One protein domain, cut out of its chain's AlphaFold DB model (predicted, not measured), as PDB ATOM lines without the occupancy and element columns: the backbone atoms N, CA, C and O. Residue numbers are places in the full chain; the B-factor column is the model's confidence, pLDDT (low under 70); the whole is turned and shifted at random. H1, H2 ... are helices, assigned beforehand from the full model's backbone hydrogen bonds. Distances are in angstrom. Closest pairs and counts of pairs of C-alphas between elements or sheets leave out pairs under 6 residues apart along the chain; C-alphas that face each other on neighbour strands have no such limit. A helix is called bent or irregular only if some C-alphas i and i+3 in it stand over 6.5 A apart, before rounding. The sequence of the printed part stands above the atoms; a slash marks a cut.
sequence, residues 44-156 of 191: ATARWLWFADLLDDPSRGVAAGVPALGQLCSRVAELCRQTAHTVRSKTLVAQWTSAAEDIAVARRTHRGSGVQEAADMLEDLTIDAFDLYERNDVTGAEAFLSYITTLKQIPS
ATOM      1  N   ALA A  44      20.392 -21.717   8.004       87.06
ATOM      2  CA  ALA A  44      20.578 -21.792   6.551       87.06
ATOM      3  C   ALA A  44      19.251 -21.708   5.768       87.06
ATOM      4  O   ALA A  44      19.123 -20.899   4.854       87.06
ATOM      5  N   THR A  45      18.238 -22.497   6.142       90.69
ATOM      6  CA  THR A  45      16.914 -22.444   5.497       90.69
ATOM      7  C   THR A  45      16.231 -21.097   5.722       90.69
ATOM      8  O   THR A  45      15.703 -20.519   4.777       90.69
ATOM      9  N   ALA A  46      16.238 -20.587   6.960       92.19
ATOM     10  CA  ALA A  46      15.554 -19.338   7.281       92.19
ATOM     11  C   ALA A  46      16.204 -18.140   6.579       92.19
ATOM     12  O   ALA A  46      15.491 -17.299   6.055       92.19
ATOM     13  N   ARG A  47      17.536 -18.114   6.487       93.56
ATOM     14  CA  ARG A  47      18.314 -17.100   5.771       93.56
ATOM     15  C   ARG A  47      17.892 -16.980   4.313       93.56
ATOM     16  O   ARG A  47      17.669 -15.876   3.833       93.56
ATOM     17  N   TRP A  48      17.758 -18.102   3.610       95.50
ATOM     18  CA  TRP A  48      17.331 -18.085   2.211       95.50
ATOM     19  C   TRP A  48      15.890 -17.592   2.050       95.50
ATOM     20  O   TRP A  48      15.622 -16.767   1.182       95.50
ATOM     21  N   LEU A  49      14.966 -18.040   2.903       95.69
ATOM     22  CA  LEU A  49      13.585 -17.538   2.887       95.69
ATOM     23  C   LEU A  49      13.516 -16.043   3.218       95.69
ATOM     24  O   LEU A  49      12.780 -15.299   2.582       95.69
ATOM     25  N   TRP A  50      14.329 -15.601   4.169       95.81
ATOM     26  CA  TRP A  50      14.441 -14.205   4.549       95.81
ATOM     27  C   TRP A  50      14.933 -13.341   3.395       95.81
ATOM     28  O   TRP A  50      14.276 -12.361   3.061       95.81
ATOM     29  N   PHE A  51      16.020 -13.730   2.718       97.44
ATOM     30  CA  PHE A  51      16.486 -13.011   1.532       97.44
ATOM     31  C   PHE A  51      15.452 -12.979   0.413       97.44
ATOM     32  O   PHE A  51      15.348 -11.960  -0.264       97.44
ATOM     33  N   ALA A  52      14.660 -14.041   0.238       97.50
ATOM     34  CA  ALA A  52      13.559 -14.015  -0.718       97.50
ATOM     35  C   ALA A  52      12.581 -12.871  -0.407       97.50
ATOM     36  O   ALA A  52      12.309 -12.053  -1.284       97.50
ATOM     37  N   ASP A  53      12.149 -12.749   0.849       96.00
ATOM     38  CA  ASP A  53      11.221 -11.695   1.265       96.00
ATOM     39  C   ASP A  53      11.858 -10.295   1.189       96.00
ATOM     40  O   ASP A  53      11.202  -9.338   0.773       96.00
ATOM     41  N   LEU A  54      13.153 -10.154   1.516       95.88
ATOM     42  CA  LEU A  54      13.878  -8.886   1.336       95.88
ATOM     43  C   LEU A  54      13.913  -8.437  -0.129       95.88
ATOM     44  O   LEU A  54      13.989  -7.239  -0.410       95.88
ATOM     45  N   LEU A  55      13.879  -9.377  -1.071       97.44
ATOM     46  CA  LEU A  55      13.921  -9.083  -2.496       97.44
ATOM     47  C   LEU A  55      12.546  -8.738  -3.066       97.44
ATOM     48  O   LEU A  55      12.452  -7.771  -3.826       97.44
ATOM     49  N   ASP A  56      11.507  -9.510  -2.742       96.12
ATOM     50  CA  ASP A  56      10.231  -9.468  -3.467       96.12
ATOM     51  C   ASP A  56       8.995  -9.083  -2.642       96.12
ATOM     52  O   ASP A  56       7.903  -9.031  -3.217       96.12
ATOM     53  N   ASP A  57       9.135  -8.721  -1.355       93.94
ATOM     54  CA  ASP A  57       8.005  -8.159  -0.604       93.94
ATOM     55  C   ASP A  57       7.428  -6.939  -1.355       93.94
ATOM     56  O   ASP A  57       8.162  -5.996  -1.681       93.94
ATOM     57  N   PRO A  58       6.107  -6.909  -1.615       90.88
ATOM     58  CA  PRO A  58       5.488  -5.922  -2.498       90.88
ATOM     59  C   PRO A  58       5.539  -4.487  -1.963       90.88
ATOM     60  O   PRO A  58       5.272  -3.546  -2.710       90.88
ATOM     61  N   SER A  59       5.830  -4.305  -0.674       89.00
ATOM     62  CA  SER A  59       5.809  -3.006  -0.001       89.00
ATOM     63  C   SER A  59       7.179  -2.551   0.498       89.00
ATOM     64  O   SER A  59       7.437  -1.349   0.564       89.00
ATOM     65  N   ARG A  60       8.042  -3.497   0.874       90.44
ATOM     66  CA  ARG A  60       9.300  -3.256   1.594       90.44
ATOM     67  C   ARG A  60      10.510  -3.877   0.910       90.44
ATOM     68  O   ARG A  60      11.626  -3.505   1.259       90.44
ATOM     69  N   GLY A  61      10.295  -4.792  -0.033       92.31
ATOM     70  CA  GLY A  61      11.366  -5.489  -0.725       92.31
ATOM     71  C   GLY A  61      12.108  -4.597  -1.717       92.31
ATOM     72  O   GLY A  61      11.629  -3.536  -2.135       92.31
ATOM     73  N   VAL A  62      13.284  -5.055  -2.145       94.69
ATOM     74  CA  VAL A  62      14.111  -4.363  -3.146       94.69
ATOM     75  C   VAL A  62      13.330  -4.118  -4.438       94.69
ATOM     76  O   VAL A  62      13.421  -3.028  -5.000       94.69
ATOM     77  N   ALA A  63      12.500  -5.067  -4.881       95.06
ATOM     78  CA  ALA A  63      11.678  -4.924  -6.081       95.06
ATOM     79  C   ALA A  63      10.714  -3.722  -6.026       95.06
ATOM     80  O   ALA A  63      10.463  -3.092  -7.056       95.06
ATOM     81  N   ALA A  64      10.201  -3.383  -4.837       92.19
ATOM     82  CA  ALA A  64       9.309  -2.241  -4.642       92.19
ATOM     83  C   ALA A  64      10.061  -0.901  -4.733       92.19
ATOM     84  O   ALA A  64       9.525   0.086  -5.242       92.19
ATOM     85  N   GLY A  65      11.311  -0.864  -4.261       91.62
ATOM     86  CA  GLY A  65      12.157   0.332  -4.262       91.62
ATOM     87  C   GLY A  65      13.006   0.529  -5.521       91.62
ATOM     88  O   GLY A  65      13.346   1.664  -5.857       91.62
ATOM     89  N   VAL A  66      13.310  -0.550  -6.250       94.19
ATOM     90  CA  VAL A  66      14.129  -0.558  -7.473       94.19
ATOM     91  C   VAL A  66      13.358  -1.230  -8.622       94.19
ATOM     92  O   VAL A  66      13.711  -2.330  -9.058       94.19
ATOM     93  N   PRO A  67      12.317  -0.579  -9.187       93.12
ATOM     94  CA  PRO A  67      11.446  -1.206 -10.187       93.12
ATOM     95  C   PRO A  67      12.180  -1.710 -11.435       93.12
ATOM     96  O   PRO A  67      11.755  -2.684 -12.052       93.12
ATOM     97  N   ALA A  68      13.307  -1.079 -11.792       95.00
ATOM     98  CA  ALA A  68      14.140  -1.481 -12.925       95.00
ATOM     99  C   ALA A  68      14.675  -2.920 -12.808       95.00
ATOM    100  O   ALA A  68      14.941  -3.542 -13.830       95.00
ATOM    101  N   LEU A  69      14.808  -3.445 -11.586       96.50
ATOM    102  CA  LEU A  69      15.268  -4.808 -11.314       96.50
ATOM    103  C   LEU A  69      14.147  -5.724 -10.804       96.50
ATOM    104  O   LEU A  69      14.409  -6.883 -10.508       96.50
ATOM    105  N   GLY A  70      12.894  -5.259 -10.727       95.88
ATOM    106  CA  GLY A  70      11.825  -5.970 -10.012       95.88
ATOM    107  C   GLY A  70      11.574  -7.407 -10.491       95.88
ATOM    108  O   GLY A  70      11.407  -8.310  -9.670       95.88
ATOM    109  N   GLN A  71      11.615  -7.652 -11.806       96.62
ATOM    110  CA  GLN A  71      11.488  -9.011 -12.358       96.62
ATOM    111  C   GLN A  71      12.665  -9.908 -11.958       96.62
ATOM    112  O   GLN A  71      12.473 -11.082 -11.645       96.62
ATOM    113  N   LEU A  72      13.875  -9.350 -11.945       97.75
ATOM    114  CA  LEU A  72      15.081 -10.070 -11.563       97.75
ATOM    115  C   LEU A  72      15.089 -10.372 -10.059       97.75
ATOM    116  O   LEU A  72      15.351 -11.510  -9.686       97.75
ATOM    117  N   CYS A  73      14.708  -9.412  -9.211       98.12
ATOM    118  CA  CYS A  73      14.532  -9.629  -7.773       98.12
ATOM    119  C   CYS A  73      13.497 -10.725  -7.492       98.12
ATOM    120  O   CYS A  73      13.779 -11.629  -6.717       98.12
ATOM    121  N   SER A  74      12.346 -10.709  -8.177       98.00
ATOM    122  CA  SER A  74      11.309 -11.749  -8.025       98.00
ATOM    123  C   SER A  74      11.827 -13.135  -8.421       98.00
ATOM    124  O   SER A  74      11.570 -14.131  -7.750       98.00
ATOM    125  N   ARG A  75      12.594 -13.210  -9.516       98.31
ATOM    126  CA  ARG A  75      13.219 -14.459  -9.959       98.31
ATOM    127  C   ARG A  75      14.240 -14.970  -8.943       98.31
ATOM    128  O   ARG A  75      14.235 -16.157  -8.643       98.31
ATOM    129  N   VAL A  76      15.116 -14.104  -8.439       98.50
ATOM    130  CA  VAL A  76      16.131 -14.495  -7.450       98.50
ATOM    131  C   VAL A  76      15.477 -14.876  -6.122       98.50
ATOM    132  O   VAL A  76      15.886 -15.867  -5.530       98.50
ATOM    133  N   ALA A  77      14.405 -14.199  -5.706       98.44
ATOM    134  CA  ALA A  77      13.626 -14.583  -4.531       98.44
ATOM    135  C   ALA A  77      13.072 -16.013  -4.644       98.44
ATOM    136  O   ALA A  77      13.191 -16.807  -3.712       98.44
ATOM    137  N   GLU A  78      12.535 -16.387  -5.808       98.00
ATOM    138  CA  GLU A  78      12.093 -17.760  -6.067       98.00
ATOM    139  C   GLU A  78      13.252 -18.769  -5.993       98.00
ATOM    140  O   GLU A  78      13.108 -19.839  -5.401       98.00
ATOM    141  N   LEU A  79      14.433 -18.420  -6.514       97.75
ATOM    142  CA  LEU A  79      15.620 -19.267  -6.371       97.75
ATOM    143  C   LEU A  79      16.052 -19.404  -4.911       97.75
ATOM    144  O   LEU A  79      16.365 -20.511  -4.485       97.75
ATOM    145  N   CYS A  80      16.010 -18.330  -4.121       97.25
ATOM    146  CA  CYS A  80      16.267 -18.387  -2.686       97.25
ATOM    147  C   CYS A  80      15.292 -19.352  -1.988       97.25
ATOM    148  O   CYS A  80      15.734 -20.232  -1.247       97.25
ATOM    149  N   ARG A  81      13.985 -19.283  -2.280       96.12
ATOM    150  CA  ARG A  81      12.991 -20.235  -1.740       96.12
ATOM    151  C   ARG A  81      13.307 -21.680  -2.121       96.12
ATOM    152  O   ARG A  81      13.234 -22.571  -1.278       96.12
ATOM    153  N   GLN A  82      13.718 -21.929  -3.362       95.69
ATOM    154  CA  GLN A  82      14.123 -23.267  -3.799       95.69
ATOM    155  C   GLN A  82      15.394 -23.749  -3.087       95.69
ATOM    156  O   GLN A  82      15.432 -24.893  -2.625       95.69
ATOM    157  N   THR A  83      16.401 -22.884  -2.936       94.75
ATOM    158  CA  THR A  83      17.649 -23.173  -2.213       94.75
ATOM    159  C   THR A  83      17.391 -23.499  -0.742       94.75
ATOM    160  O   THR A  83      17.990 -24.436  -0.212       94.75
ATOM    161  N   ALA A  84      16.440 -22.814  -0.095       93.31
ATOM    162  CA  ALA A  84      16.052 -23.075   1.292       93.31
ATOM    163  C   ALA A  84      15.623 -24.537   1.534       93.31
ATOM    164  O   ALA A  84      15.833 -25.081   2.623       93.31
ATOM    165  N   HIS A  85      15.039 -25.171   0.511       88.94
ATOM    166  CA  HIS A  85      14.511 -26.536   0.565       88.94
ATOM    167  C   HIS A  85      15.369 -27.565  -0.184       88.94
ATOM    168  O   HIS A  85      15.199 -28.768   0.019       88.94
ATOM    169  N   THR A  86      16.295 -27.123  -1.039       79.44
ATOM    170  CA  THR A  86      17.085 -27.991  -1.918       79.44
ATOM    171  C   THR A  86      18.551 -27.570  -1.921       79.44
ATOM    172  O   THR A  86      18.948 -26.658  -2.634       79.44
ATOM    173  N   VAL A  87      19.395 -28.297  -1.188       66.44
ATOM    174  CA  VAL A  87      20.820 -27.936  -1.047       66.44
ATOM    175  C   VAL A  87      21.664 -28.378  -2.257       66.44
ATOM    176  O   VAL A  87      22.750 -27.855  -2.480       66.44
ATOM    177  N   ARG A  88      21.193 -29.322  -3.092       74.25
ATOM    178  CA  ARG A  88      21.946 -29.805  -4.269       74.25
ATOM    179  C   ARG A  88      21.056 -30.263  -5.418       74.25
ATOM    180  O   ARG A  88      20.629 -31.415  -5.466       74.25
ATOM    181  N   SER A  89      20.864 -29.389  -6.396       85.56
ATOM    182  CA  SER A  89      20.212 -29.713  -7.666       85.56
ATOM    183  C   SER A  89      21.013 -29.119  -8.821       85.56
ATOM    184  O   SER A  89      21.266 -27.920  -8.843       85.56
ATOM    185  N   LYS A  90      21.393 -29.946  -9.805       88.56
ATOM    186  CA  LYS A  90      22.050 -29.458 -11.035       88.56
ATOM    187  C   LYS A  90      21.173 -28.451 -11.778       88.56
ATOM    188  O   LYS A  90      21.688 -27.513 -12.372       88.56
ATOM    189  N   THR A  91      19.856 -28.645 -11.720       93.69
ATOM    190  CA  THR A  91      18.880 -27.709 -12.279       93.69
ATOM    191  C   THR A  91      18.926 -26.375 -11.545       93.69
ATOM    192  O   THR A  91      18.980 -25.343 -12.202       93.69
ATOM    193  N   LEU A  92      18.976 -26.394 -10.209       93.81
ATOM    194  CA  LEU A  92      19.050 -25.174  -9.403       93.81
ATOM    195  C   LEU A  92      20.358 -24.410  -9.651       93.81
ATOM    196  O   LEU A  92      20.331 -23.201  -9.838       93.81
ATOM    197  N   VAL A  93      21.490 -25.114  -9.762       94.69
ATOM    198  CA  VAL A  93      22.776 -24.498 -10.140       94.69
ATOM    199  C   VAL A  93      22.681 -23.818 -11.506       94.69
ATOM    200  O   VAL A  93      23.070 -22.665 -11.634       94.69
ATOM    201  N   ALA A  94      22.116 -24.487 -12.516       96.50
ATOM    202  CA  ALA A  94      21.945 -23.889 -13.842       96.50
ATOM    203  C   ALA A  94      21.029 -22.651 -13.820       96.50
ATOM    204  O   ALA A  94      21.264 -21.689 -14.552       96.50
ATOM    205  N   GLN A  95      19.998 -22.650 -12.970       97.50
ATOM    206  CA  GLN A  95      19.117 -21.496 -12.795       97.50
ATOM    207  C   GLN A  95      19.834 -20.310 -12.135       97.50
ATOM    208  O   GLN A  95      19.642 -19.182 -12.597       97.50
ATOM    209  N   TRP A  96      20.679 -20.559 -11.127       97.56
ATOM    210  CA  TRP A  96      21.555 -19.550 -10.518       97.56
ATOM    211  C   TRP A  96      22.585 -19.008 -11.509       97.56
ATOM    212  O   TRP A  96      22.747 -17.797 -11.611       97.56
ATOM    213  N   THR A  97      23.209 -19.863 -12.326       97.94
ATOM    214  CA  THR A  97      24.107 -19.424 -13.410       97.94
ATOM    215  C   THR A  97      23.402 -18.492 -14.389       97.94
ATOM    216  O   THR A  97      23.910 -17.418 -14.691       97.94
ATOM    217  N   SER A  98      22.200 -18.855 -14.841       98.19
ATOM    218  CA  SER A  98      21.430 -17.987 -15.734       98.19
ATOM    219  C   SER A  98      21.001 -16.680 -15.049       98.19
ATOM    220  O   SER A  98      20.971 -15.640 -15.698       98.19
ATOM    221  N   ALA A  99      20.705 -16.695 -13.744       98.19
ATOM    222  CA  ALA A  99      20.427 -15.466 -13.001       98.19
ATOM    223  C   ALA A  99      21.668 -14.556 -12.928       98.19
ATOM    224  O   ALA A  99      21.535 -13.353 -13.130       98.19
ATOM    225  N   ALA A 100      22.864 -15.121 -12.731       97.94
ATOM    226  CA  ALA A 100      24.136 -14.393 -12.741       97.94
ATOM    227  C   ALA A 100      24.356 -13.621 -14.053       97.94
ATOM    228  O   ALA A 100      24.763 -12.458 -14.055       97.94
ATOM    229  N   GLU A 101      24.059 -14.262 -15.185       98.12
ATOM    230  CA  GLU A 101      24.166 -13.650 -16.512       98.12
ATOM    231  C   GLU A 101      23.203 -12.464 -16.660       98.12
ATOM    232  O   GLU A 101      23.609 -11.388 -17.112       98.12
ATOM    233  N   ASP A 102      21.954 -12.632 -16.220       97.75
ATOM    234  CA  ASP A 102      20.944 -11.574 -16.250       97.75
ATOM    235  C   ASP A 102      21.295 -10.413 -15.310       97.75
ATOM    236  O   ASP A 102      21.133  -9.253 -15.693       97.75
ATOM    237  N   ILE A 103      21.855 -10.691 -14.125       97.69
ATOM    238  CA  ILE A 103      22.393  -9.675 -13.203       97.69
ATOM    239  C   ILE A 103      23.509  -8.883 -13.892       97.69
ATOM    240  O   ILE A 103      23.484  -7.650 -13.913       97.69
ATOM    241  N   ALA A 104      24.458  -9.565 -14.536       96.62
ATOM    242  CA  ALA A 104      25.549  -8.910 -15.250       96.62
ATOM    243  C   ALA A 104      25.049  -8.034 -16.413       96.62
ATOM    244  O   ALA A 104      25.604  -6.960 -16.672       96.62
ATOM    245  N   VAL A 105      24.005  -8.466 -17.130       96.50
ATOM    246  CA  VAL A 105      23.333  -7.640 -18.145       96.50
ATOM    247  C   VAL A 105      22.677  -6.430 -17.489       96.50
ATOM    248  O   VAL A 105      22.945  -5.305 -17.915       96.50
ATOM    249  N   ALA A 106      21.899  -6.641 -16.430       94.25
ATOM    250  CA  ALA A 106      21.165  -5.604 -15.724       94.25
ATOM    251  C   ALA A 106      22.077  -4.483 -15.196       94.25
ATOM    252  O   ALA A 106      21.775  -3.305 -15.400       94.25
ATOM    253  N   ARG A 107      23.247  -4.824 -14.630       93.19
ATOM    254  CA  ARG A 107      24.291  -3.857 -14.219       93.19
ATOM    255  C   ARG A 107      24.708  -2.932 -15.364       93.19
ATOM    256  O   ARG A 107      24.942  -1.735 -15.189       93.19
ATOM    257  N   ARG A 108      24.810  -3.469 -16.582       93.88
ATOM    258  CA  ARG A 108      25.249  -2.709 -17.760       93.88
ATOM    259  C   ARG A 108      24.135  -1.867 -18.370       93.88
ATOM    260  O   ARG A 108      24.449  -0.812 -18.923       93.88
ATOM    261  N   THR A 109      22.881  -2.301 -18.271       93.94
ATOM    262  CA  THR A 109      21.752  -1.720 -19.016       93.94
ATOM    263  C   THR A 109      20.832  -0.838 -18.178       93.94
ATOM    264  O   THR A 109      20.270   0.114 -18.719       93.94
ATOM    265  N   HIS A 110      20.684  -1.096 -16.878       92.69
ATOM    266  CA  HIS A 110      19.802  -0.320 -16.007       92.69
ATOM    267  C   HIS A 110      20.556   0.783 -15.266       92.69
ATOM    268  O   HIS A 110      21.725   0.655 -14.904       92.69
ATOM    269  N   ARG A 111      19.881   1.912 -15.057       90.69
ATOM    270  CA  ARG A 111      20.393   3.076 -14.327       90.69
ATOM    271  C   ARG A 111      19.289   3.599 -13.421       90.69
ATOM    272  O   ARG A 111      18.113   3.495 -13.762       90.69
ATOM    273  N   GLY A 112      19.675   4.175 -12.294       88.50
ATOM    274  CA  GLY A 112      18.749   4.702 -11.300       88.50
ATOM    275  C   GLY A 112      19.303   4.519  -9.896       88.50
ATOM    276  O   GLY A 112      20.282   3.798  -9.697       88.50
ATOM    277  N   SER A 113      18.682   5.186  -8.932       89.56
ATOM    278  CA  SER A 113      19.066   5.068  -7.530       89.56
ATOM    279  C   SER A 113      18.907   3.630  -7.035       89.56
ATOM    280  O   SER A 113      17.868   3.013  -7.264       89.56
ATOM    281  N   GLY A 114      19.938   3.101  -6.377       91.12
ATOM    282  CA  GLY A 114      19.926   1.764  -5.779       91.12
ATOM    283  C   GLY A 114      20.065   0.609  -6.768       91.12
ATOM    284  O   GLY A 114      20.116  -0.531  -6.334       91.12
ATOM    285  N   VAL A 115      20.137   0.859  -8.083       94.94
ATOM    286  CA  VAL A 115      20.290  -0.213  -9.087       94.94
ATOM    287  C   VAL A 115      21.619  -0.943  -8.925       94.94
ATOM    288  O   VAL A 115      21.665  -2.160  -9.064       94.94
ATOM    289  N   GLN A 116      22.693  -0.203  -8.653       95.38
ATOM    290  CA  GLN A 116      24.027  -0.778  -8.523       95.38
ATOM    291  C   GLN A 116      24.121  -1.641  -7.261       95.38
ATOM    292  O   GLN A 116      24.480  -2.806  -7.351       95.38
ATOM    293  N   GLU A 117      23.698  -1.095  -6.124       95.50
ATOM    294  CA  GLU A 117      23.700  -1.777  -4.831       95.50
ATOM    295  C   GLU A 117      22.754  -2.986  -4.815       95.50
ATOM    296  O   GLU A 117      23.095  -4.036  -4.274       95.50
ATOM    297  N   ALA A 118      21.588  -2.878  -5.461       96.50
ATOM    298  CA  ALA A 118      20.666  -4.000  -5.590       96.50
ATOM    299  C   ALA A 118      21.268  -5.106  -6.458       96.50
ATOM    300  O   ALA A 118      21.104  -6.283  -6.157       96.50
ATOM    301  N   ALA A 119      21.976  -4.751  -7.532       97.31
ATOM    302  CA  ALA A 119      22.672  -5.735  -8.348       97.31
ATOM    303  C   ALA A 119      23.841  -6.392  -7.596       97.31
ATOM    304  O   ALA A 119      24.030  -7.593  -7.762       97.31
ATOM    305  N   ASP A 120      24.566  -5.645  -6.754       97.00
ATOM    306  CA  ASP A 120      25.597  -6.193  -5.861       97.00
ATOM    307  C   ASP A 120      24.976  -7.218  -4.889       97.00
ATOM    308  O   ASP A 120      25.447  -8.346  -4.820       97.00
ATOM    309  N   MET A 121      23.831  -6.908  -4.264       97.38
ATOM    310  CA  MET A 121      23.102  -7.863  -3.410       97.38
ATOM    311  C   MET A 121      22.726  -9.155  -4.152       97.38
ATOM    312  O   MET A 121      22.867 -10.251  -3.615       97.38
ATOM    313  N   LEU A 122      22.202  -9.040  -5.377       98.31
ATOM    314  CA  LEU A 122      21.810 -10.206  -6.176       98.31
ATOM    315  C   LEU A 122      23.027 -11.053  -6.588       98.31
ATOM    316  O   LEU A 122      22.928 -12.280  -6.677       98.31
ATOM    317  N   GLU A 123      24.161 -10.406  -6.854       97.81
ATOM    318  CA  GLU A 123      25.429 -11.067  -7.158       97.81
ATOM    319  C   GLU A 123      25.988 -11.796  -5.929       97.81
ATOM    320  O   GLU A 123      26.305 -12.979  -6.041       97.81
ATOM    321  N   ASP A 124      25.994 -11.156  -4.759       97.69
ATOM    322  CA  ASP A 124      26.409 -11.766  -3.489       97.69
ATOM    323  C   ASP A 124      25.584 -13.033  -3.189       97.69
ATOM    324  O   ASP A 124      26.141 -14.091  -2.902       97.69
ATOM    325  N   LEU A 125      24.257 -12.987  -3.375       97.81
ATOM    326  CA  LEU A 125      23.387 -14.166  -3.215       97.81
ATOM    327  C   LEU A 125      23.684 -15.282  -4.222       97.81
ATOM    328  O   LEU A 125      23.494 -16.464  -3.929       97.81
ATOM    329  N   THR A 126      24.130 -14.916  -5.421       97.50
ATOM    330  CA  THR A 126      24.524 -15.884  -6.445       97.50
ATOM    331  C   THR A 126      25.841 -16.568  -6.069       97.50
ATOM    332  O   THR A 126      25.963 -17.782  -6.238       97.50
ATOM    333  N   ILE A 127      26.805 -15.818  -5.524       96.38
ATOM    334  CA  ILE A 127      28.062 -16.357  -4.986       96.38
ATOM    335  C   ILE A 127      27.761 -17.305  -3.820       96.38
ATOM    336  O   ILE A 127      28.154 -18.470  -3.877       96.38
ATOM    337  N   ASP A 128      26.951 -16.863  -2.854       95.38
ATOM    338  CA  ASP A 128      26.494 -17.675  -1.722       95.38
ATOM    339  C   ASP A 128      25.836 -18.991  -2.176       95.38
ATOM    340  O   ASP A 128      26.028 -20.051  -1.575       95.38
ATOM    341  N   ALA A 129      25.048 -18.958  -3.256       94.75
ATOM    342  CA  ALA A 129      24.411 -20.152  -3.802       94.75
ATOM    343  C   ALA A 129      25.429 -21.143  -4.397       94.75
ATOM    344  O   ALA A 129      25.264 -22.362  -4.250       94.75
ATOM    345  N   PHE A 130      26.485 -20.650  -5.052       94.75
ATOM    346  CA  PHE A 130      27.568 -21.498  -5.555       94.75
ATOM    347  C   PHE A 130      28.424 -22.060  -4.420       94.75
ATOM    348  O   PHE A 130      28.691 -23.263  -4.412       94.75
ATOM    349  N   ASP A 131      28.758 -21.242  -3.426       93.81
ATOM    350  CA  ASP A 131      29.482 -21.673  -2.232       93.81
ATOM    351  C   ASP A 131      28.724 -22.776  -1.486       93.81
ATOM    352  O   ASP A 131      29.288 -23.832  -1.176       93.81
ATOM    353  N   LEU A 132      27.408 -22.618  -1.312       91.25
ATOM    354  CA  LEU A 132      26.564 -23.659  -0.726       91.25
ATOM    355  C   LEU A 132      26.640 -24.977  -1.512       91.25
ATOM    356  O   LEU A 132      26.724 -26.063  -0.926       91.25
ATOM    357  N   TYR A 133      26.608 -24.906  -2.844       90.81
ATOM    358  CA  TYR A 133      26.696 -26.085  -3.703       90.81
ATOM    359  C   TYR A 133      28.044 -26.815  -3.539       90.81
ATOM    360  O   TYR A 133      28.085 -28.059  -3.453       90.81
ATOM    361  N   GLU A 134      29.129 -26.049  -3.418       90.25
ATOM    362  CA  GLU A 134      30.491 -26.528  -3.165       90.25
ATOM    363  C   GLU A 134      30.723 -27.019  -1.725       90.25
ATOM    364  O   GLU A 134      31.678 -27.761  -1.493       90.25
ATOM    365  N   ARG A 135      29.769 -26.783  -0.809       87.94
ATOM    366  CA  ARG A 135      29.846 -27.054   0.645       87.94
ATOM    367  C   ARG A 135      30.780 -26.106   1.396       87.94
ATOM    368  O   ARG A 135      31.330 -26.497   2.427       87.94
ATOM    369  N   ASN A 136      30.938 -24.894   0.891       88.00
ATOM    370  CA  ASN A 136      31.561 -23.813   1.634       88.00
ATOM    371  C   ASN A 136      30.547 -23.228   2.629       88.00
ATOM    372  O   ASN A 136      29.328 -23.354   2.452       88.00
ATOM    373  N   ASP A 137      31.059 -22.617   3.697       85.75
ATOM    374  CA  ASP A 137      30.223 -21.898   4.651       85.75
ATOM    375  C   ASP A 137      29.665 -20.638   3.991       85.75
ATOM    376  O   ASP A 137      30.397 -19.849   3.403       85.75
ATOM    377  N   VAL A 138      28.358 -20.447   4.133       87.31
ATOM    378  CA  VAL A 138      27.644 -19.271   3.637       87.31
ATOM    379  C   VAL A 138      27.223 -18.453   4.842       87.31
ATOM    380  O   VAL A 138      26.687 -19.017   5.803       87.31
ATOM    381  N   THR A 139      27.405 -17.137   4.787       87.00
ATOM    382  CA  THR A 139      26.950 -16.230   5.851       87.00
ATOM    383  C   THR A 139      25.880 -15.261   5.364       87.00
ATOM    384  O   THR A 139      24.999 -14.918   6.143       87.00
ATOM    385  N   GLY A 140      25.883 -14.862   4.087       90.12
ATOM    386  CA  GLY A 140      24.982 -13.830   3.572       90.12
ATOM    387  C   GLY A 140      25.239 -12.433   4.139       90.12
ATOM    388  O   GLY A 140      24.392 -11.551   4.002       90.12
ATOM    389  N   ALA A 141      26.375 -12.204   4.802       90.94
ATOM    390  CA  ALA A 141      26.692 -10.903   5.379       90.94
ATOM    391  C   ALA A 141      26.855  -9.833   4.288       90.94
ATOM    392  O   ALA A 141      26.321  -8.733   4.423       90.94
ATOM    393  N   GLU A 142      27.526 -10.172   3.189       91.75
ATOM    394  CA  GLU A 142      27.744  -9.311   2.028       91.75
ATOM    395  C   GLU A 142      26.409  -8.918   1.384       91.75
ATOM    396  O   GLU A 142      26.093  -7.730   1.297       91.75
ATOM    397  N   ALA A 143      25.556  -9.906   1.086       95.25
ATOM    398  CA  ALA A 143      24.221  -9.672   0.544       95.25
ATOM    399  C   ALA A 143      23.372  -8.777   1.464       95.25
ATOM    400  O   ALA A 143      22.662  -7.882   0.999       95.25
ATOM    401  N   PHE A 144      23.457  -8.972   2.784       94.06
ATOM    402  CA  PHE A 144      22.746  -8.126   3.737       94.06
ATOM    403  C   PHE A 144      23.301  -6.696   3.790       94.06
ATOM    404  O   PHE A 144      22.527  -5.741   3.838       94.06
ATOM    405  N   LEU A 145      24.617  -6.505   3.729       93.12
ATOM    406  CA  LEU A 145      25.209  -5.168   3.651       93.12
ATOM    407  C   LEU A 145      24.777  -4.450   2.366       93.12
ATOM    408  O   LEU A 145      24.363  -3.289   2.430       93.12
ATOM    409  N   SER A 146      24.783  -5.159   1.236       94.38
ATOM    410  CA  SER A 146      24.307  -4.677  -0.063       94.38
ATOM    411  C   SER A 146      22.807  -4.335  -0.048       94.38
ATOM    412  O   SER A 146      22.369  -3.345  -0.640       94.38
ATOM    413  N   TYR A 147      21.995  -5.073   0.714       94.69
ATOM    414  CA  TYR A 147      20.597  -4.719   0.969       94.69
ATOM    415  C   TYR A 147      20.464  -3.379   1.712       94.69
ATOM    416  O   TYR A 147      19.724  -2.490   1.281       94.69
ATOM    417  N   ILE A 148      21.208  -3.185   2.808       93.38
ATOM    418  CA  ILE A 148      21.137  -1.940   3.589       93.38
ATOM    419  C   ILE A 148      21.603  -0.745   2.740       93.38
ATOM    420  O   ILE A 148      20.989   0.328   2.788       93.38
ATOM    421  N   THR A 149      22.668  -0.901   1.945       92.62
ATOM    422  CA  THR A 149      23.149   0.161   1.049       92.62
ATOM    423  C   THR A 149      22.131   0.479  -0.044       92.62
ATOM    424  O   THR A 149      21.881   1.660  -0.284       92.62
ATOM    425  N   THR A 150      21.464  -0.528  -0.613       93.25
ATOM    426  CA  THR A 150      20.354  -0.349  -1.564       93.25
ATOM    427  C   THR A 150      19.248   0.523  -0.975       93.25
ATOM    428  O   THR A 150      18.851   1.521  -1.584       93.25
ATOM    429  N   LEU A 151      18.787   0.212   0.242       91.06
ATOM    430  CA  LEU A 151      17.735   0.984   0.911       91.06
ATOM    431  C   LEU A 151      18.114   2.452   1.119       91.06
ATOM    432  O   LEU A 151      17.252   3.320   1.002       91.06
ATOM    433  N   LYS A 152      19.390   2.752   1.385       90.75
ATOM    434  CA  LYS A 152      19.864   4.139   1.530       90.75
ATOM    435  C   LYS A 152      19.775   4.946   0.237       90.75
ATOM    436  O   LYS A 152      19.699   6.171   0.314       90.75
ATOM    437  N   GLN A 153      19.825   4.293  -0.922       89.69
ATOM    438  CA  GLN A 153      19.731   4.973  -2.214       89.69
ATOM    439  C   GLN A 153      18.287   5.190  -2.659       89.69
ATOM    440  O   GLN A 153      18.007   6.117  -3.422       89.69
ATOM    441  N   ILE A 154      17.359   4.348  -2.207       83.19
ATOM    442  CA  ILE A 154      15.949   4.481  -2.558       83.19
ATOM    443  C   ILE A 154      15.374   5.682  -1.788       83.19
ATOM    444  O   ILE A 154      15.507   5.740  -0.564       83.19
ATOM    445  N   PRO A 155      14.711   6.645  -2.456       67.62
ATOM    446  CA  PRO A 155      14.063   7.779  -1.802       67.62
ATOM    447  C   PRO A 155      12.811   7.316  -1.035       67.62
ATOM    448  O   PRO A 155      11.676   7.535  -1.447       67.62
ATOM    449  N   SER A 156      13.025   6.646   0.095       62.06
ATOM    450  CA  SER A 156      12.003   6.155   1.013       62.06
ATOM    451  C   SER A 156      12.159   6.837   2.370       62.06
ATOM    452  O   SER A 156      13.253   6.913   2.927       62.06
TER     453      SER A 156
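This is residues 44 to 156 of the 191 residues of an uncharacterized protein of Gordonia sp. KTR9 (UniProt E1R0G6). Five long helices stand nearly side by side as a compact bundle, the chain running to and fro along its length: H1, H3, H4 and H5 form an up-and-down bundle, and H6 packs on H5. The short helix H2 sits between H1 and H3 near one end of the bundle, where it also reaches H6. The printed part has 113 residues with six named helices, H1 to H6 in order along the chain, and no named strand; the class is all helix. The whole is compact, with a radius of gyration of the C-alphas of 12.9 A, and spans 38 by 26 by 21 A.

H5, residues 115 to 134, touches H4, residues 90 to 109, in a helical hairpin; they run opposite ways at a shallow tilt of 21 degrees, and their closest C-alphas, those of Trp 96 and Thr 126, are 6.2 A apart. On H6, residues 141 to 153, the closest C-alpha to H5 is that of Ala 143, 4.5 A from that of Met 121; H5 and H6 touch as a hairpin, opposite ways at a shallow tilt of 12 degrees. H3, residues 67 to 85, is the hub, touching four other helices. It forms a hairpin with H4, at a shallow tilt of 19 degrees, the closest C-alphas being those of Val 76 and Ala 99, 7.1 A apart. It touches H5, running the same way, closest at the C-alphas of Leu 69 and Val 115, 7.2 A apart. H1, residues 44 to 56, touches H3, opposite ways at a shallow tilt of 19 degrees, with the C-alphas of Ala 52 and Ala 77 closest at 3.9 A. H1 and H5 are near each other, and H1 and H6 are close but not clearly touching, at 7.9 A between the C-alphas of Leu 54 and Tyr 147. H2, residues 62 to 65, touches H1 only at the corner, and touches H6 with the C-alphas of Val 62 and Thr 150 closest at 7.6 A; it also touches H3, with residues 69 to 74 of H3 alone, closest at the C-alphas of Ala 63 and Gly 70, 4.1 A apart. H4 and H6 are apart. Every O i to N i+4 pair is within hydrogen-bond range in H1, H5 and H6, against 12 of 15 in H3 and 15 of 16 in H4; H2 is too short for such a pair.

H1 begins at C-alpha 44, (20.578, -21.792, 6.551), and is 19.0 A long. H3 is 27.7 A long and irregular, with C-alphas 68 and 71 at 8.0 A, and has a kink of 29 degrees near residue 74. H4 is 28.9 A long and H5 28.8 A. H6 is 18.9 A long and ends at C-alpha 153, (19.731, 4.973, -2.214).

The C-alphas of Lys 90 and Pro 155, the two farthest apart, are 39.2 A apart. The printed part has no cut; the link from H5 to H6 is short and the other links are tight. In this predicted model the mean pLDDT of the printed part is 93.0, and residue 87 and residues 155 to 156 are under 70.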